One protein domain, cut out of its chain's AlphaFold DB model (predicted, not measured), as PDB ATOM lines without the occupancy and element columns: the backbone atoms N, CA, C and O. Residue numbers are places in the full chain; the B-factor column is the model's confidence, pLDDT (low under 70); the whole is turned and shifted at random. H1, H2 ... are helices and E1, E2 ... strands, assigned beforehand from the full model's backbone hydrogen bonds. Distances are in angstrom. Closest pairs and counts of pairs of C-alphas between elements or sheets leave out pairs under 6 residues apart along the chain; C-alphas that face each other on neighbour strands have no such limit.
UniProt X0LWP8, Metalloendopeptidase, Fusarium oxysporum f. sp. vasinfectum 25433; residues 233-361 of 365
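Overview. This is residues 233 to 361 of the 365 residues of the protein "Metalloendopeptidase" of Fusarium oxysporum f. sp. vasinfectum 25433 (UniProt X0LWP8). The domain is a flattened barrel made as a sandwich, two strongly twisted sheets face to face: a curled sheet of five strands, E1 E7 E6 E3 E4, and a smaller one of three, E5 E2 E8. E4 comes close to E5 and E1 close to E8, which nearly closes the ring, while the one helix, H1, lies at one end and the loop round Ser 343 at the other. The printed part has 129 residues, with elements in the order E1 E2 H1 E3 E4 E5 E6 E7 E8; both sheets are mixed, and the class is mostly strand. The whole is compact, with a radius of gyration of the C-alphas of 14.7 A and spans of 42 by 31 by 23 A.

Along the chain. E1, residues 233 to 235, begins with C-alpha 233 at (-2.686, 30.977, -37.309) and is 7.1 A long. E2, residues 242 to 249, measures 22.4 A, and H1, residues 251 to 259, 12.3 A, ending with C-alpha 259 at (24.330, 12.572, -29.820). E3, residues 264 to 273, is 28.7 A long, and E4, residues 280 to 287, 24.1 A. E5, residues 296 to 302, measures 20.0 A. E6, residues 310 to 320, is 26.5 A long and bends by 65 degrees at residue 313. E7, residues 328 to 340, is 30.3 A long and bends by 67 degrees at residue 331. E8, residues 353 to 360, is 17.4 A long, bends by 77 degrees at residue 357 and ends with C-alpha 360 at (8.850, 19.112, -35.775).

Arrangement. In the larger sheet E1 and E4 are the edge strands. E1 and E7 are parallel, with N 340 and O 234 2.8 A apart. E7 and E6, a hairpin, are antiparallel, with N 332 and O 317 2.8 A apart. The pairing of E7 is staggered: its residues 328 to 336 pair with E6, 338 to 340 with E1. E6 and E3 are antiparallel, with N 266 and O 318 2.8 A apart. E3 and E4, a hairpin, are antiparallel, with N 269 and O 282 2.8 A apart. In the smaller sheet E2 is antiparallel to E5, with N 243 and O 301 2.8 A apart, and parallel to E8, with N 246 and O 354 2.8 A apart. Between the sheets, the closest C-alphas of E4 and E5 are those of Gly 284 and Thr 301, 4.7 A apart, and those of E1 and E8 are Gly 234 and Ile 354, also 4.7 A. H1 only grazes the larger sheet, with residues 253 to 257, and the smaller with 251 to 254, the latter only just, with 5 pairs of C-alphas within 10 A. Every O i to N i+4 pair of H1 is within hydrogen-bond range.

Size, cuts and confidence. The two C-alphas farthest apart, those of Ala 259 and Ser 343, are 45.6 A apart. The printed part has no cut. The link from E7 to E8 is long, with 12 residues. The mean pLDDT of the printed part is 90.7, and residues 290 and 293 are under 70.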
ATOM      1  N   ALA A 233      -2.183  29.694 -37.771       92.88
ATOM      2  CA  ALA A 233      -2.686  30.977 -37.309       92.88
ATOM      3  C   ALA A 233      -1.716  31.608 -36.301       92.88
ATOM      4  O   ALA A 233      -1.276  30.941 -35.364       92.88
ATOM      5  N   GLY A 234      -1.422  32.895 -36.479       92.94
ATOM      6  CA  GLY A 234      -0.621  33.682 -35.543       92.94
ATOM      7  C   GLY A 234      -1.206  35.051 -35.273       92.94
ATOM      8  O   GLY A 234      -2.035  35.556 -36.028       92.94
ATOM      9  N   THR A 235      -0.761  35.657 -34.183       94.38
ATOM     10  CA  THR A 235      -1.228  36.970 -33.725       94.38
ATOM     11  C   THR A 235      -0.205  38.053 -34.030       94.38
ATOM     12  O   THR A 235       0.989  37.777 -34.114       94.38
ATOM     13  N   ILE A 236      -0.652  39.300 -34.176       92.75
ATOM     14  CA  ILE A 236       0.257  40.431 -34.400       92.75
ATOM     15  C   ILE A 236       0.854  40.882 -33.054       92.75
ATOM     16  O   ILE A 236       0.089  41.264 -32.162       92.75
ATOM     17  N   PRO A 237       2.191  40.887 -32.896       92.06
ATOM     18  CA  PRO A 237       2.843  41.324 -31.669       92.06
ATOM     19  C   PRO A 237       2.619  42.818 -31.427       92.06
ATOM     20  O   PRO A 237       2.706  43.636 -32.345       92.06
ATOM     21  N   ALA A 238       2.397  43.198 -30.167       86.19
ATOM     22  CA  ALA A 238       2.083  44.579 -29.788       86.19
ATOM     23  C   ALA A 238       3.217  45.581 -30.083       86.19
ATOM     24  O   ALA A 238       2.946  46.748 -30.359       86.19
ATOM     25  N   ASN A 239       4.482  45.144 -30.024       82.62
ATOM     26  CA  ASN A 239       5.639  45.981 -30.359       82.62
ATOM     27  C   ASN A 239       5.893  46.061 -31.879       82.62
ATOM     28  O   ASN A 239       6.475  47.035 -32.344       82.62
ATOM     29  N   GLY A 240       5.453  45.062 -32.657       85.56
ATOM     30  CA  GLY A 240       5.595  44.997 -34.115       85.56
ATOM     31  C   GLY A 240       7.035  45.004 -34.647       85.56
ATOM     32  O   GLY A 240       7.233  45.192 -35.853       85.56
ATOM     33  N   ASP A 241       8.036  44.856 -33.778       90.88
ATOM     34  CA  ASP A 241       9.458  44.927 -34.137       90.88
ATOM     35  C   ASP A 241      10.106  43.543 -34.258       90.88
ATOM     36  O   ASP A 241      11.074  43.392 -35.002       90.88
ATOM     37  N   TYR A 242       9.522  42.532 -33.615       94.75
ATOM     38  CA  TYR A 242      10.006  41.157 -33.625       94.75
ATOM     39  C   TYR A 242       8.868  40.187 -33.882       94.75
ATOM     40  O   TYR A 242       7.719  40.482 -33.568       94.75
ATOM     41  N   SER A 243       9.209  39.028 -34.427       95.69
ATOM     42  CA  SER A 243       8.315  37.880 -34.530       95.69
ATOM     43  C   SER A 243       8.763  36.814 -33.539       95.69
ATOM     44  O   SER A 243       9.963  36.679 -33.295       95.69
ATOM     45  N   SER A 244       7.834  36.027 -33.006       96.00
ATOM     46  CA  SER A 244       8.163  34.867 -32.180       96.00
ATOM     47  C   SER A 244       7.563  33.594 -32.763       96.00
ATOM     48  O   SER A 244       6.432  33.571 -33.246       96.00
ATOM     49  N   TYR A 245       8.336  32.516 -32.732       96.44
ATOM     50  CA  TYR A 245       7.887  31.209 -33.181       96.44
ATOM     51  C   TYR A 245       8.221  30.177 -32.113       96.44
ATOM     52  O   TYR A 245       9.391  29.936 -31.798       96.44
ATOM     53  N   SER A 246       7.173  29.601 -31.531       95.06
ATOM     54  CA  SER A 246       7.288  28.579 -30.500       95.06
ATOM     55  C   SER A 246       6.925  27.215 -31.062       95.06
ATOM     56  O   SER A 246       5.888  27.086 -31.705       95.06
ATOM     57  N   PHE A 247       7.736  26.198 -30.795       93.56
ATOM     58  CA  PHE A 247       7.556  24.862 -31.359       93.56
ATOM     59  C   PHE A 247       8.106  23.771 -30.442       93.56
ATOM     60  O   PHE A 247       8.787  24.050 -29.454       93.56
ATOM     61  N   ILE A 248       7.797  22.522 -30.784       91.50
ATOM     62  CA  ILE A 248       8.225  21.324 -30.060       91.50
ATOM     63  C   ILE A 248       8.966  20.418 -31.044       91.50
ATOM     64  O   ILE A 248       8.486  20.198 -32.158       91.50
ATOM     65  N   LEU A 249      10.118  19.894 -30.632       90.06
ATOM     66  CA  LEU A 249      10.846  18.870 -31.378       90.06
ATOM     67  C   LEU A 249      10.392  17.479 -30.941       90.06
ATOM     68  O   LEU A 249      10.067  17.251 -29.776       90.06
ATOM     69  N   ASP A 250      10.369  16.533 -31.872       88.00
ATOM     70  CA  ASP A 250      10.118  15.145 -31.516       88.00
ATOM     71  C   ASP A 250      11.317  14.533 -30.757       88.00
ATOM     72  O   ASP A 250      12.474  14.918 -30.948       88.00
ATOM     73  N   LYS A 251      11.046  13.538 -29.903       87.62
ATOM     74  CA  LYS A 251      12.069  12.922 -29.036       87.62
ATOM     75  C   LYS A 251      13.252  12.320 -29.810       87.62
ATOM     76  O   LYS A 251      14.352  12.239 -29.268       87.62
ATOM     77  N   TYR A 252      13.038  11.856 -31.043       87.19
ATOM     78  CA  TYR A 252      14.101  11.254 -31.840       87.19
ATOM     79  C   TYR A 252      15.005  12.336 -32.436       87.19
ATOM     80  O   TYR A 252      16.225  12.166 -32.430       87.19
ATOM     81  N   THR A 253      14.440  13.468 -32.874       89.12
ATOM     82  CA  THR A 253      15.221  14.665 -33.219       89.12
ATOM     83  C   THR A 253      16.074  15.114 -32.037       89.12
ATOM     84  O   THR A 253      17.279  15.312 -32.185       89.12
ATOM     85  N   GLU A 254      15.490  15.211 -30.844       89.06
ATOM     86  CA  GLU A 254      16.226  15.611 -29.640       89.06
ATOM     87  C   GLU A 254      17.391  14.663 -29.310       89.06
ATOM     88  O   GLU A 254      18.511  15.100 -29.017       89.06
ATOM     89  N   ALA A 255      17.150  13.351 -29.393       88.44
ATOM     90  CA  ALA A 255      18.175  12.337 -29.177       88.44
ATOM     91  C   ALA A 255      19.303  12.440 -30.217       88.44
ATOM     92  O   ALA A 255      20.482  12.376 -29.859       88.44
ATOM     93  N   TYR A 256      18.952  12.655 -31.489       88.69
ATOM     94  CA  TYR A 256      19.923  12.869 -32.559       88.69
ATOM     95  C   TYR A 256      20.781  14.109 -32.293       88.69
ATOM     96  O   TYR A 256      22.011  14.040 -32.360       88.69
ATOM     97  N   MET A 257      20.150  15.227 -31.931       90.25
ATOM     98  CA  MET A 257      20.840  16.474 -31.608       90.25
ATOM     99  C   MET A 257      21.827  16.299 -30.451       90.25
ATOM    100  O   MET A 257      22.989  16.700 -30.558       90.25
ATOM    101  N   SER A 258      21.381  15.637 -29.379       89.75
ATOM    102  CA  SER A 258      22.198  15.327 -28.204       89.75
ATOM    103  C   SER A 258      23.423  14.480 -28.557       89.75
ATOM    104  O   SER A 258      24.524  14.745 -28.077       89.75
ATOM    105  N   ALA A 259      23.253  13.473 -29.420       89.88
ATOM    106  CA  ALA A 259      24.330  12.572 -29.820       89.88
ATOM    107  C   ALA A 259      25.352  13.216 -30.777       89.88
ATOM    108  O   ALA A 259      26.496  12.770 -30.834       89.88
ATOM    109  N   ASN A 260      24.958  14.262 -31.512       90.94
ATOM    110  CA  ASN A 260      25.759  14.856 -32.590       90.94
ATOM    111  C   ASN A 260      26.259  16.283 -32.289       90.94
ATOM    112  O   ASN A 260      26.714  16.987 -33.194       90.94
ATOM    113  N   GLY A 261      26.216  16.706 -31.021       92.25
ATOM    114  CA  GLY A 261      26.842  17.950 -30.561       92.25
ATOM    115  C   GLY A 261      26.132  19.229 -31.009       92.25
ATOM    116  O   GLY A 261      26.777  20.267 -31.146       92.25
ATOM    117  N   TYR A 262      24.823  19.163 -31.248       93.62
ATOM    118  CA  TYR A 262      24.014  20.353 -31.502       93.62
ATOM    119  C   TYR A 262      23.853  21.170 -30.221       93.62
ATOM    120  O   TYR A 262      23.759  20.620 -29.124       93.62
ATOM    121  N   THR A 263      23.825  22.493 -30.362       94.19
ATOM    122  CA  THR A 263      23.791  23.422 -29.219       94.19
ATOM    123  C   THR A 263      22.634  24.410 -29.297       94.19
ATOM    124  O   THR A 263      22.251  24.971 -28.268       94.19
ATOM    125  N   HIS A 264      22.059  24.600 -30.486       94.94
ATOM    126  CA  HIS A 264      21.003  25.567 -30.748       94.94
ATOM    127  C   HIS A 264      19.926  24.981 -31.658       94.94
ATOM    128  O   HIS A 264      20.170  24.094 -32.480       94.94
ATOM    129  N   VAL A 265      18.734  25.552 -31.534       94.88
ATOM    130  CA  VAL A 265      17.708  25.504 -32.571       94.88
ATOM    131  C   VAL A 265      17.573  26.885 -33.183       94.88
ATOM    132  O   VAL A 265      17.737  27.900 -32.498       94.88
ATOM    133  N   ALA A 266      17.257  26.918 -34.466       96.25
ATOM    134  CA  ALA A 266      17.018  28.146 -35.188       96.25
ATOM    135  C   ALA A 266      15.653  28.134 -35.855       96.25
ATOM    136  O   ALA A 266      15.060  27.087 -36.123       96.25
ATOM    137  N   VAL A 267      15.177  29.340 -36.125       96.62
ATOM    138  CA  VAL A 267      13.998  29.572 -36.936       96.62
ATOM    139  C   VAL A 267      14.384  30.506 -38.069       96.62
ATOM    140  O   VAL A 267      14.870  31.614 -37.844       96.62
ATOM    141  N   HIS A 268      14.143  30.026 -39.279       95.31
ATOM    142  CA  HIS A 268      14.305  30.741 -40.528       95.31
ATOM    143  C   HIS A 268      12.934  31.273 -40.958       95.31
ATOM    144  O   HIS A 268      12.017  30.508 -41.262       95.31
ATOM    145  N   GLN A 269      12.767  32.592 -40.912       95.56
ATOM    146  CA  GLN A 269      11.536  33.286 -41.279       95.56
ATOM    147  C   GLN A 269      11.637  33.785 -42.719       95.56
ATOM    148  O   GLN A 269      12.447  34.668 -42.998       95.56
ATOM    149  N   ASN A 270      10.748  33.314 -43.598       94.75
ATOM    150  CA  ASN A 270      10.648  33.836 -44.959       94.75
ATOM    151  C   ASN A 270       9.643  34.989 -45.032       94.75
ATOM    152  O   ASN A 270       8.438  34.829 -44.769       94.75
ATOM    153  N   CYS A 271      10.130  36.144 -45.470       93.88
ATOM    154  CA  CYS A 271       9.350  37.347 -45.699       93.88
ATOM    155  C   CYS A 271       9.048  37.510 -47.187       93.88
ATOM    156  O   CYS A 271       9.919  37.894 -47.971       93.88
ATOM    157  N   ARG A 272       7.793  37.262 -47.559       92.44
ATOM    158  CA  ARG A 272       7.326  37.360 -48.939       92.44
ATOM    159  C   ARG A 272       6.987  38.801 -49.294       92.44
ATOM    160  O   ARG A 272       6.241  39.456 -48.570       92.44
ATOM    161  N   SER A 273       7.500  39.256 -50.423       90.31
ATOM    162  CA  SER A 273       7.243  40.550 -51.039       90.31
ATOM    163  C   SER A 273       6.086  40.473 -52.042       90.31
ATOM    164  O   SER A 273       5.894  39.469 -52.730       90.31
ATOM    165  N   ASN A 274       5.339  41.570 -52.179       85.19
ATOM    166  CA  ASN A 274       4.388  41.755 -53.284       85.19
ATOM    167  C   ASN A 274       5.083  42.169 -54.600       85.19
ATOM    168  O   ASN A 274       4.493  42.082 -55.678       85.19
ATOM    169  N   ALA A 275       6.342  42.608 -54.524       85.00
ATOM    170  CA  ALA A 275       7.221  42.851 -55.664       85.00
ATOM    171  C   ALA A 275       8.071  41.612 -56.008       85.00
ATOM    172  O   ALA A 275       8.494  40.882 -55.113       85.00
ATOM    173  N   ILE A 276       8.349  41.425 -57.302       82.69
ATOM    174  CA  ILE A 276       9.114  40.297 -57.864       82.69
ATOM    175  C   ILE A 276      10.556  40.292 -57.332       82.69
ATOM    176  O   ILE A 276      11.189  41.345 -57.307       82.69
ATOM    177  N   ASP A 277      11.055  39.111 -56.947       82.50
ATOM    178  CA  ASP A 277      12.441  38.835 -56.520       82.50
ATOM    179  C   ASP A 277      12.961  39.730 -55.386       82.50
ATOM    180  O   ASP A 277      14.148  40.036 -55.287       82.50
ATOM    181  N   MET A 278      12.049  40.165 -54.519       90.31
ATOM    182  CA  MET A 278      12.357  41.034 -53.387       90.31
ATOM    183  C   MET A 278      12.105  40.346 -52.048       90.31
ATOM    184  O   MET A 278      12.071  41.040 -51.040       90.31
ATOM    185  N   ASP A 279      11.925  39.027 -52.005       89.69
ATOM    186  CA  ASP A 279      11.784  38.277 -50.753       89.69
ATOM    187  C   ASP A 279      13.044  38.424 -49.883       89.69
ATOM    188  O   ASP A 279      14.147  38.676 -50.374       89.69
ATOM    189  N   THR A 280      12.874  38.342 -48.567       91.88
ATOM    190  CA  THR A 280      13.994  38.394 -47.619       91.88
ATOM    191  C   THR A 280      13.812  37.369 -46.530       91.88
ATOM    192  O   THR A 280      12.685  36.997 -46.213       91.88
ATOM    193  N   ASP A 281      14.907  37.043 -45.864       92.44
ATOM    194  CA  ASP A 281      14.905  36.082 -44.780       92.44
ATOM    195  C   ASP A 281      15.458  36.696 -43.503       92.44
ATOM    196  O   ASP A 281      16.355  37.544 -43.536       92.44
ATOM    197  N   ASN A 282      14.905  36.257 -42.379       94.62
ATOM    198  CA  ASN A 282      15.416  36.559 -41.053       94.62
ATOM    199  C   ASN A 282      15.733  35.246 -40.336       94.62
ATOM    200  O   ASN A 282      15.009  34.258 -40.477       94.62
ATOM    201  N   TRP A 283      16.775  35.265 -39.513       96.38
ATOM    202  CA  TRP A 283      17.160  34.135 -38.678       96.38
ATOM    203  C   TRP A 283      17.089  34.510 -37.207       96.38
ATOM    204  O   TRP A 283      17.449  35.617 -36.809       96.38
ATOM    205  N   GLY A 284      16.631  33.563 -36.401       96.75
ATOM    206  CA  GLY A 284      16.674  33.633 -34.951       96.75
ATOM    207  C   GLY A 284      17.237  32.338 -34.396       96.75
ATOM    208  O   GLY A 284      17.077  31.282 -35.004       96.75
ATOM    209  N   PHE A 285      17.867  32.421 -33.228       96.94
ATOM    210  CA  PHE A 285      18.541  31.293 -32.590       96.94
ATOM    211  C   PHE A 285      18.164  31.232 -31.113       96.94
ATOM    212  O   PHE A 285      17.956  32.256 -30.459       96.94
ATOM    213  N   THR A 286      18.072  30.026 -30.570       95.25
ATOM    214  CA  THR A 286      17.910  29.801 -29.133       95.25
ATOM    215  C   THR A 286      18.769  28.626 -28.694       95.25
ATOM    216  O   THR A 286      18.771  27.592 -29.371       95.25
ATOM    217  N   PRO A 287      19.511  28.764 -27.580       93.75
ATOM    218  CA  PRO A 287      20.280  27.662 -27.031       93.75
ATOM    219  C   PRO A 287      19.341  26.564 -26.541       93.75
ATOM    220  O   PRO A 287      18.248  26.828 -26.035       93.75
ATOM    221  N   LEU A 288      19.803  25.325 -26.630       90.19
ATOM    222  CA  LEU A 288      19.102  24.189 -26.051       90.19
ATOM    223  C   LEU A 288      19.090  24.342 -24.524       90.19
ATOM    224  O   LEU A 288      20.122  24.244 -23.863       90.19
ATOM    225  N   ASN A 289      17.920  24.627 -23.958       77.31
ATOM    226  CA  ASN A 289      17.732  24.930 -22.536       77.31
ATOM    227  C   ASN A 289      16.935  23.844 -21.784       77.31
ATOM    228  O   ASN A 289      16.462  24.070 -20.670       77.31
ATOM    229  N   GLY A 290      16.823  22.654 -22.374       69.06
ATOM    230  CA  GLY A 290      16.137  21.486 -21.834       69.06
ATOM    231  C   GLY A 290      15.975  20.405 -22.904       69.06
ATOM    232  O   GLY A 290      16.176  20.676 -24.088       69.06
ATOM    233  N   TRP A 291      15.624  19.196 -22.466       74.69
ATOM    234  CA  TRP A 291      15.360  18.037 -23.321       74.69
ATOM    235  C   TRP A 291      14.118  17.307 -22.829       74.69
ATOM    236  O   TRP A 291      13.896  17.191 -21.619       74.69
ATOM    237  N   GLY A 292      13.339  16.774 -23.755       72.19
ATOM    238  CA  GLY A 292      12.228  15.890 -23.465       72.19
ATOM    239  C   GLY A 292      11.113  16.077 -24.484       72.19
ATOM    240  O   GLY A 292      10.978  17.151 -25.058       72.19
ATOM    241  N   PRO A 293      10.203  15.097 -24.612       64.44
ATOM    242  CA  PRO A 293       9.254  14.988 -25.729       64.44
ATOM    243  C   PRO A 293       8.277  16.168 -25.898       64.44
ATOM    244  O   PRO A 293       7.417  16.133 -26.774       64.44
ATOM    245  N   ARG A 294       8.325  17.162 -25.005       72.69
ATOM    246  CA  ARG A 294       7.453  18.340 -24.955       72.69
ATOM    247  C   ARG A 294       8.203  19.607 -24.528       72.69
ATOM    248  O   ARG A 294       7.566  20.551 -24.064       72.69
ATOM    249  N   ALA A 295       9.534  19.623 -24.618       84.06
ATOM    250  CA  ALA A 295      10.292  20.850 -24.436       84.06
ATOM    251  C   ALA A 295       9.868  21.839 -25.530       84.06
ATOM    252  O   ALA A 295       9.912  21.529 -26.721       84.06
ATOM    253  N   GLN A 296       9.381  23.005 -25.112       89.25
ATOM    254  CA  GLN A 296       8.965  24.049 -26.033       89.25
ATOM    255  C   GLN A 296      10.115  25.031 -26.214       89.25
ATOM    256  O   GLN A 296      10.570  25.654 -25.254       89.25
ATOM    257  N   TYR A 297      10.552  25.190 -27.455       93.12
ATOM    258  CA  TYR A 297      11.532  26.193 -27.838       93.12
ATOM    259  C   TYR A 297      10.797  27.415 -28.361       93.12
ATOM    260  O   TYR A 297       9.799  27.285 -29.063       93.12
ATOM    261  N   THR A 298      11.263  28.606 -28.001       94.81
ATOM    262  CA  THR A 298      10.743  29.873 -28.523       94.81
ATOM    263  C   THR A 298      11.895  30.627 -29.144       94.81
ATOM    264  O   THR A 298      12.849  30.966 -28.452       94.81
ATOM    265  N   VAL A 299      11.801  30.895 -30.441       95.94
ATOM    266  CA  VAL A 299      12.812  31.647 -31.177       95.94
ATOM    267  C   VAL A 299      12.225  32.984 -31.595       95.94
ATOM    268  O   VAL A 299      11.094  33.056 -32.073       95.94
ATOM    269  N   THR A 300      12.999  34.047 -31.396       96.50
ATOM    270  CA  THR A 300      12.639  35.403 -31.819       96.50
ATOM    271  C   THR A 300      13.431  35.769 -33.067       96.50
ATOM    272  O   THR A 300      14.641  35.555 -33.105       96.50
ATOM    273  N   THR A 301      12.757  36.332 -34.066       95.94
ATOM    274  CA  THR A 301      13.373  36.914 -35.265       95.94
ATOM    275  C   THR A 301      13.026  38.394 -35.350       95.94
ATOM    276  O   THR A 301      12.023  38.842 -34.788       95.94
ATOM    277  N   ASP A 302      13.822  39.172 -36.080       94.88
ATOM    278  CA  ASP A 302      13.406  40.519 -36.472       94.88
ATOM    279  C   ASP A 302      12.103  40.462 -37.285       94.88
ATOM    280  O   ASP A 302      11.761  39.446 -37.894       94.88
ATOM    281  N   ARG A 303      11.349  41.562 -37.321       93.25
ATOM    282  CA  ARG A 303      10.253  41.695 -38.288       93.25
ATOM    283  C   ARG A 303      10.766  41.697 -39.733       93.25
ATOM    284  O   ARG A 303      11.896  42.099 -40.021       93.25
ATOM    285  N   CYS A 304       9.885  41.380 -40.671       93.44
ATOM    286  CA  CYS A 304      10.137  41.586 -42.091       93.44
ATOM    287  C   CYS A 304      10.436  43.057 -42.404       93.44
ATOM    288  O   CYS A 304       9.856  43.982 -41.813       93.44
ATOM    289  N   LYS A 305      11.352  43.281 -43.354       88.12
ATOM    290  CA  LYS A 305      11.793  44.631 -43.720       88.12
ATOM    291  C   LYS A 305      10.628  45.471 -44.259       88.12
ATOM    292  O   LYS A 305       9.687  44.959 -44.861       88.12
ATOM    293  N   LYS A 306      10.671  46.784 -44.002       81.69
ATOM    294  CA  LYS A 306       9.562  47.704 -44.325       81.69
ATOM    295  C   LYS A 306       9.428  47.980 -45.821       81.69
ATOM    296  O   LYS A 306       8.323  48.214 -46.298       81.69
ATOM    297  N   ASP A 307      10.549  48.015 -46.524       83.25
ATOM    298  CA  ASP A 307      10.636  48.210 -47.963       83.25
ATOM    299  C   ASP A 307      10.038  47.020 -48.725       83.25
ATOM    300  O   ASP A 307      10.029  45.889 -48.238       83.25
ATOM    301  N   HIS A 308       9.525  47.306 -49.924       83.19
ATOM    302  CA  HIS A 308       8.920  46.336 -50.849       83.19
ATOM    303  C   HIS A 308       7.690  45.582 -50.328       83.19
ATOM    304  O   HIS A 308       7.304  44.577 -50.911       83.19
ATOM    305  N   ASP A 309       7.044  46.106 -49.279       86.44
ATOM    306  CA  ASP A 309       5.805  45.557 -48.725       86.44
ATOM    307  C   ASP A 309       5.912  44.053 -48.440       86.44
ATOM    308  O   ASP A 309       5.210  43.229 -49.018       86.44
ATOM    309  N   ARG A 310       6.885  43.703 -47.593       90.62
ATOM    310  CA  ARG A 310       7.160  42.321 -47.201       90.62
ATOM    311  C   ARG A 310       6.345  41.902 -45.991       90.62
ATOM    312  O   ARG A 310       6.156  42.698 -45.065       90.62
ATOM    313  N   HIS A 311       5.978  40.626 -45.959       92.62
ATOM    314  CA  HIS A 311       5.128  40.032 -44.926       92.62
ATOM    315  C   HIS A 311       5.650  38.662 -44.511       92.62
ATOM    316  O   HIS A 311       6.136  37.897 -45.346       92.62
ATOM    317  N   ALA A 312       5.527  38.331 -43.227       93.06
ATOM    318  CA  ALA A 312       5.900  37.019 -42.715       93.06
ATOM    319  C   ALA A 312       4.988  35.957 -43.340       93.06
ATOM    320  O   ALA A 312       3.766  36.049 -43.243       93.06
ATOM    321  N   SER A 313       5.580  34.966 -44.008       92.69
ATOM    322  CA  SER A 313       4.822  34.029 -44.848       92.69
ATOM    323  C   SER A 313       5.040  32.565 -44.488       92.69
ATOM    324  O   SER A 313       4.102  31.760 -44.554       92.69
ATOM    325  N   ARG A 314       6.269  32.203 -44.112       94.38
ATOM    326  CA  ARG A 314       6.665  30.833 -43.792       94.38
ATOM    327  C   ARG A 314       7.744  30.828 -42.725       94.38
ATOM    328  O   ARG A 314       8.495  31.794 -42.590       94.38
ATOM    329  N   TYR A 315       7.797  29.719 -42.009       95.06
ATOM    330  CA  TYR A 315       8.820  29.425 -41.027       95.06
ATOM    331  C   TYR A 315       9.382  28.030 -41.261       95.06
ATOM    332  O   TYR A 315       8.641  27.088 -41.546       95.06
ATOM    333  N   GLU A 316      10.692  27.915 -41.120       94.12
ATOM    334  CA  GLU A 316      11.441  26.666 -41.151       94.12
ATOM    335  C   GLU A 316      12.230  26.544 -39.851       94.12
ATOM    336  O   GLU A 316      12.903  27.485 -39.429       94.12
ATOM    337  N   VAL A 317      12.123  25.390 -39.196       94.62
ATOM    338  CA  VAL A 317      12.979  25.058 -38.055       94.62
ATOM    339  C   VAL A 317      14.279  24.470 -38.590       94.62
ATOM    340  O   VAL A 317      14.264  23.665 -39.523       94.62
ATOM    341  N   ALA A 318      15.398  24.861 -37.992       94.75
ATOM    342  CA  ALA A 318      16.708  24.315 -38.309       94.75
ATOM    343  C   ALA A 318      17.469  23.915 -37.041       94.75
ATOM    344  O   ALA A 318      17.291  24.500 -35.969       94.75
ATOM    345  N   LEU A 319      18.322  22.902 -37.170       94.44
ATOM    346  CA  LEU A 319      19.176  22.409 -36.095       94.44
ATOM    347  C   LEU A 319      20.588  22.944 -36.307       94.44
ATOM    348  O   LEU A 319      21.129  22.816 -37.407       94.44
ATOM    349  N   CYS A 320      21.187  23.527 -35.266       95.50
ATOM    350  CA  CYS A 320      22.456  24.236 -35.406       95.50
ATOM    351  C   CYS A 320      23.473  23.871 -34.314       95.50
ATOM    352  O   CYS A 320      23.146  23.632 -33.145       95.50
ATOM    353  N   LYS A 321      24.751  23.847 -34.698       95.44
ATOM    354  CA  LYS A 321      25.898  23.649 -33.790       95.44
ATOM    355  C   LYS A 321      26.430  24.966 -33.211       95.44
ATOM    356  O   LYS A 321      27.350  24.951 -32.395       95.44
ATOM    357  N   GLY A 322      25.824  26.087 -33.593       94.81
ATOM    358  CA  GLY A 322      26.128  27.440 -33.142       94.81
ATOM    359  C   GLY A 322      24.935  28.375 -33.355       94.81
ATOM    360  O   GLY A 322      23.841  27.929 -33.688       94.81
ATOM    361  N   ASP A 323      25.163  29.667 -33.163       94.62
ATOM    362  CA  ASP A 323      24.169  30.748 -33.140       94.62
ATOM    363  C   ASP A 323      24.162  31.604 -34.422       94.62
ATOM    364  O   ASP A 323      23.843  32.792 -34.399       94.62
ATOM    365  N   ASN A 324      24.542  31.006 -35.548       94.19
ATOM    366  CA  ASN A 324      24.571  31.648 -36.859       94.19
ATOM    367  C   ASN A 324      24.126  30.670 -37.953       94.19
ATOM    368  O   ASN A 324      24.140  29.455 -37.753       94.19
ATOM    369  N   GLU A 325      23.733  31.215 -39.106       91.50
ATOM    370  CA  GLU A 325      23.177  30.451 -40.231       91.50
ATOM    371  C   GLU A 325      24.133  29.363 -40.737       91.50
ATOM    372  O   GLU A 325      23.715  28.223 -40.925       91.50
ATOM    373  N   ASP A 326      25.427  29.675 -40.867       93.12
ATOM    374  CA  ASP A 326      26.446  28.733 -41.352       93.12
ATOM    375  C   ASP A 326      26.645  27.529 -40.413       93.12
ATOM    376  O   ASP A 326      27.211  26.505 -40.803       93.12
ATOM    377  N   ALA A 327      26.186  27.636 -39.164       94.06
ATOM    378  CA  ALA A 327      26.241  26.563 -38.183       94.06
ATOM    379  C   ALA A 327      25.017  25.630 -38.224       94.06
ATOM    380  O   ALA A 327      24.967  24.686 -37.426       94.06
ATOM    381  N   CYS A 328      24.044  25.880 -39.106       93.44
ATOM    382  CA  CYS A 328      22.840  25.071 -39.272       93.44
ATOM    383  C   CYS A 328      22.975  24.119 -40.466       93.44
ATOM    384  O   CYS A 328      23.027  24.549 -41.615       93.44
ATOM    385  N   ASP A 329      23.000  22.812 -40.205       90.25
ATOM    386  CA  ASP A 329      23.198  21.774 -41.226       90.25
ATOM    387  C   ASP A 329      21.938  20.930 -41.501       90.25
ATOM    388  O   ASP A 329      21.893  20.216 -42.502       90.25
ATOM    389  N   ILE A 330      20.890  21.042 -40.673       90.19
ATOM    390  CA  ILE A 330      19.609  20.348 -40.878       90.19
ATOM    391  C   ILE A 330      18.462  21.351 -40.875       90.19
ATOM    392  O   ILE A 330      18.287  22.107 -39.923       90.19
ATOM    393  N   LYS A 331      17.644  21.296 -41.926       89.88
ATOM    394  CA  LYS A 331      16.407  22.064 -42.089       89.88
ATOM    395  C   LYS A 331      15.215  21.111 -42.067       89.88
ATOM    396  O   LYS A 331      15.177  20.149 -42.828       89.88
ATOM    397  N   CYS A 332      14.253  21.365 -41.188       87.44
ATOM    398  CA  CYS A 332      13.196  20.416 -40.836       87.44
ATOM    399  C   CYS A 332      11.939  20.510 -41.719       87.44
ATOM    400  O   CYS A 332      10.919  19.894 -41.412       87.44
ATOM    401  N   GLY A 333      11.984  21.314 -42.783       84.44
ATOM    402  CA  GLY A 333      10.846  21.620 -43.645       84.44
ATOM    403  C   GLY A 333      10.236  22.996 -43.372       84.44
ATOM    404  O   GLY A 333      10.704  23.761 -42.535       84.44
ATOM    405  N   LEU A 334       9.167  23.314 -44.102       89.31
ATOM    406  CA  LEU A 334       8.547  24.638 -44.115       89.31
ATOM    407  C   LEU A 334       7.087  24.559 -43.674       89.31
ATOM    408  O   LEU A 334       6.310  23.771 -44.211       89.31
ATOM    409  N   ARG A 335       6.684  25.441 -42.756       92.88
ATOM    410  CA  ARG A 335       5.281  25.660 -42.382       92.88
ATOM    411  C   ARG A 335       4.834  27.046 -42.820       92.88
ATOM    412  O   ARG A 335       5.523  28.040 -42.601       92.88
ATOM    413  N   ARG A 336       3.662  27.125 -43.452       94.12
ATOM    414  CA  ARG A 336       3.035  28.399 -43.819       94.12
ATOM    415  C   ARG A 336       2.387  29.029 -42.590       94.12
ATOM    416  O   ARG A 336       1.771  28.322 -41.794       94.12
ATOM    417  N   VAL A 337       2.462  30.351 -42.482       94.31
ATOM    418  CA  VAL A 337       1.813  31.118 -41.411       94.31
ATOM    419  C   VAL A 337       0.827  32.146 -41.950       94.31
ATOM    420  O   VAL A 337       0.977  32.655 -43.061       94.31
ATOM    421  N   CYS A 338      -0.205  32.418 -41.156       92.50
ATOM    422  CA  CYS A 338      -1.282  33.348 -41.464       92.50
ATOM    423  C   CYS A 338      -1.492  34.274 -40.259       92.50
ATOM    424  O   CYS A 338      -1.963  33.803 -39.221       92.50
ATOM    425  N   PRO A 339      -1.147  35.568 -40.370       91.75
ATOM    426  CA  PRO A 339      -1.425  36.541 -39.324       91.75
ATOM    427  C   PRO A 339      -2.925  36.841 -39.245       91.75
ATOM    428  O   PRO A 339      -3.590  37.011 -40.267       91.75
ATOM    429  N   PHE A 340      -3.439  36.955 -38.024       91.88
ATOM    430  CA  PHE A 340      -4.799  37.391 -37.731       91.88
ATOM    431  C   PHE A 340      -4.781  38.638 -36.842       91.88
ATOM    432  O   PHE A 340      -3.985  38.746 -35.904       91.88
ATOM    433  N   ASP A 341      -5.663  39.591 -37.148       89.25
ATOM    434  CA  ASP A 341      -5.862  40.791 -36.337       89.25
ATOM    435  C   ASP A 341      -6.698  40.507 -35.072       89.25
ATOM    436  O   ASP A 341      -7.239  39.417 -34.873       89.25
ATOM    437  N   GLY A 342      -6.844  41.510 -34.198       84.25
ATOM    438  CA  GLY A 342      -7.647  41.391 -32.972       84.25
ATOM    439  C   GLY A 342      -9.152  41.179 -33.199       84.25
ATOM    440  O   GLY A 342      -9.875  40.931 -32.238       84.25
ATOM    441  N   SER A 343      -9.625  41.278 -34.446       88.50
ATOM    442  CA  SER A 343     -11.007  40.995 -34.854       88.50
ATOM    443  C   SER A 343     -11.159  39.610 -35.496       88.50
ATOM    444  O   SER A 343     -12.269  39.239 -35.872       88.50
ATOM    445  N   GLY A 344     -10.072  38.839 -35.614       87.06
ATOM    446  CA  GLY A 344     -10.066  37.512 -36.225       87.06
ATOM    447  C   GLY A 344     -10.038  37.520 -37.755       87.06
ATOM    448  O   GLY A 344     -10.291  36.480 -38.360       87.06
ATOM    449  N   ASN A 345      -9.729  38.650 -38.396       91.25
ATOM    450  CA  ASN A 345      -9.545  38.696 -39.846       91.25
ATOM    451  C   ASN A 345      -8.105  38.339 -40.202       91.25
ATOM    452  O   ASN A 345      -7.165  38.829 -39.573       91.25
ATOM    453  N   GLN A 346      -7.933  37.521 -41.241       91.81
ATOM    454  CA  GLN A 346      -6.613  37.259 -41.799       91.81
ATOM    455  C   GLN A 346      -6.082  38.531 -42.467       91.81
ATOM    456  O   GLN A 346      -6.768  39.137 -43.292       91.81
ATOM    457  N   VAL A 347      -4.855  38.913 -42.129       92.00
ATOM    458  CA  VAL A 347      -4.195  40.119 -42.639       92.00
ATOM    459  C   VAL A 347      -2.734  39.833 -42.950       92.00
ATOM    460  O   VAL A 347      -2.149  38.892 -42.421       92.00
ATOM    461  N   ASP A 348      -2.127  40.677 -43.775       91.19
ATOM    462  CA  ASP A 348      -0.683  40.664 -43.963       91.19
ATOM    463  C   ASP A 348       0.007  41.402 -42.808       91.19
ATOM    464  O   ASP A 348      -0.418  42.481 -42.385       91.19
ATOM    465  N   SER A 349       1.087  40.820 -42.285       92.19
ATOM    466  CA  SER A 349       1.859  41.413 -41.194       92.19
ATOM    467  C   SER A 349       3.354  41.196 -41.379       92.19
ATOM    468  O   SER A 349       3.808  40.155 -41.849       92.19
ATOM    469  N   LYS A 350       4.137  42.188 -40.951       93.12
ATOM    470  CA  LYS A 350       5.608  42.135 -40.930       93.12
ATOM    471  C   LYS A 350       6.143  41.334 -39.748       93.12
ATOM    472  O   LYS A 350       7.274  40.869 -39.800       93.12
ATOM    473  N   ALA A 351       5.350  41.216 -38.690       94.44
ATOM    474  CA  ALA A 351       5.708  40.518 -37.471       94.44
ATOM    475  C   ALA A 351       4.547  39.630 -37.027       94.44
ATOM    476  O   ALA A 351       3.382  40.020 -37.154       94.44
ATOM    477  N   ILE A 352       4.855  38.440 -36.531       95.19
ATOM    478  CA  ILE A 352       3.842  37.463 -36.140       95.19
ATOM    479  C   ILE A 352       4.334  36.628 -34.962       95.19
ATOM    480  O   ILE A 352       5.486  36.207 -34.930       95.19
ATOM    481  N   ASP A 353       3.444  36.397 -34.006       95.44
ATOM    482  CA  ASP A 353       3.646  35.475 -32.897       95.44
ATOM    483  C   ASP A 353       2.889  34.179 -33.180       95.44
ATOM    484  O   ASP A 353       1.673  34.187 -33.400       95.44
ATOM    485  N   ILE A 354       3.620  33.066 -33.192       95.31
ATOM    486  CA  ILE A 354       3.100  31.728 -33.461       95.31
ATOM    487  C   ILE A 354       3.429  30.806 -32.293       95.31
ATOM    488  O   ILE A 354       4.572  30.715 -31.841       95.31
ATOM    489  N   VAL A 355       2.421  30.047 -31.871       94.19
ATOM    490  CA  VAL A 355       2.594  28.863 -31.031       94.19
ATOM    491  C   VAL A 355       2.180  27.658 -31.856       94.19
ATOM    492  O   VAL A 355       0.997  27.470 -32.130       94.19
ATOM    493  N   ASP A 356       3.156  26.859 -32.269       92.94
ATOM    494  CA  ASP A 356       2.934  25.663 -33.061       92.94
ATOM    495  C   ASP A 356       2.829  24.420 -32.163       92.94
ATOM    496  O   ASP A 356       3.822  24.005 -31.556       92.94
ATOM    497  N   PRO A 357       1.637  23.809 -32.055       89.25
ATOM    498  CA  PRO A 357       1.427  22.643 -31.212       89.25
ATOM    499  C   PRO A 357       1.839  21.322 -31.885       89.25
ATOM    500  O   PRO A 357       1.680  20.267 -31.263       89.25
ATOM    501  N   ASN A 358       2.290  21.343 -33.145       89.69
ATOM    502  CA  ASN A 358       2.643  20.145 -33.907       89.69
ATOM    503  C   ASN A 358       4.144  19.868 -33.817       89.69
ATOM    504  O   ASN A 358       4.962  20.785 -33.929       89.69
ATOM    505  N   LEU A 359       4.505  18.592 -33.685       89.62
ATOM    506  CA  LEU A 359       5.899  18.165 -33.589       89.62
ATOM    507  C   LEU A 359       6.666  18.498 -34.866       89.62
ATOM    508  O   LEU A 359       6.186  18.248 -35.970       89.62
ATOM    509  N   TRP A 360       7.862  19.045 -34.711       90.38
ATOM    510  CA  TRP A 360       8.850  19.112 -35.775       90.38
ATOM    511  C   TRP A 360       9.724  17.867 -35.731       90.38
ATOM    512  O   TRP A 360      10.224  17.487 -34.672       90.38
ATOM    513  N   ILE A 361       9.881  17.240 -36.892       88.50
ATOM    514  CA  ILE A 361      10.675  16.032 -37.077       88.50
ATOM    515  C   ILE A 361      11.793  16.397 -38.039       88.50
ATOM    516  O   ILE A 361      11.545  16.801 -39.173       88.50
TER     517      ILE A 361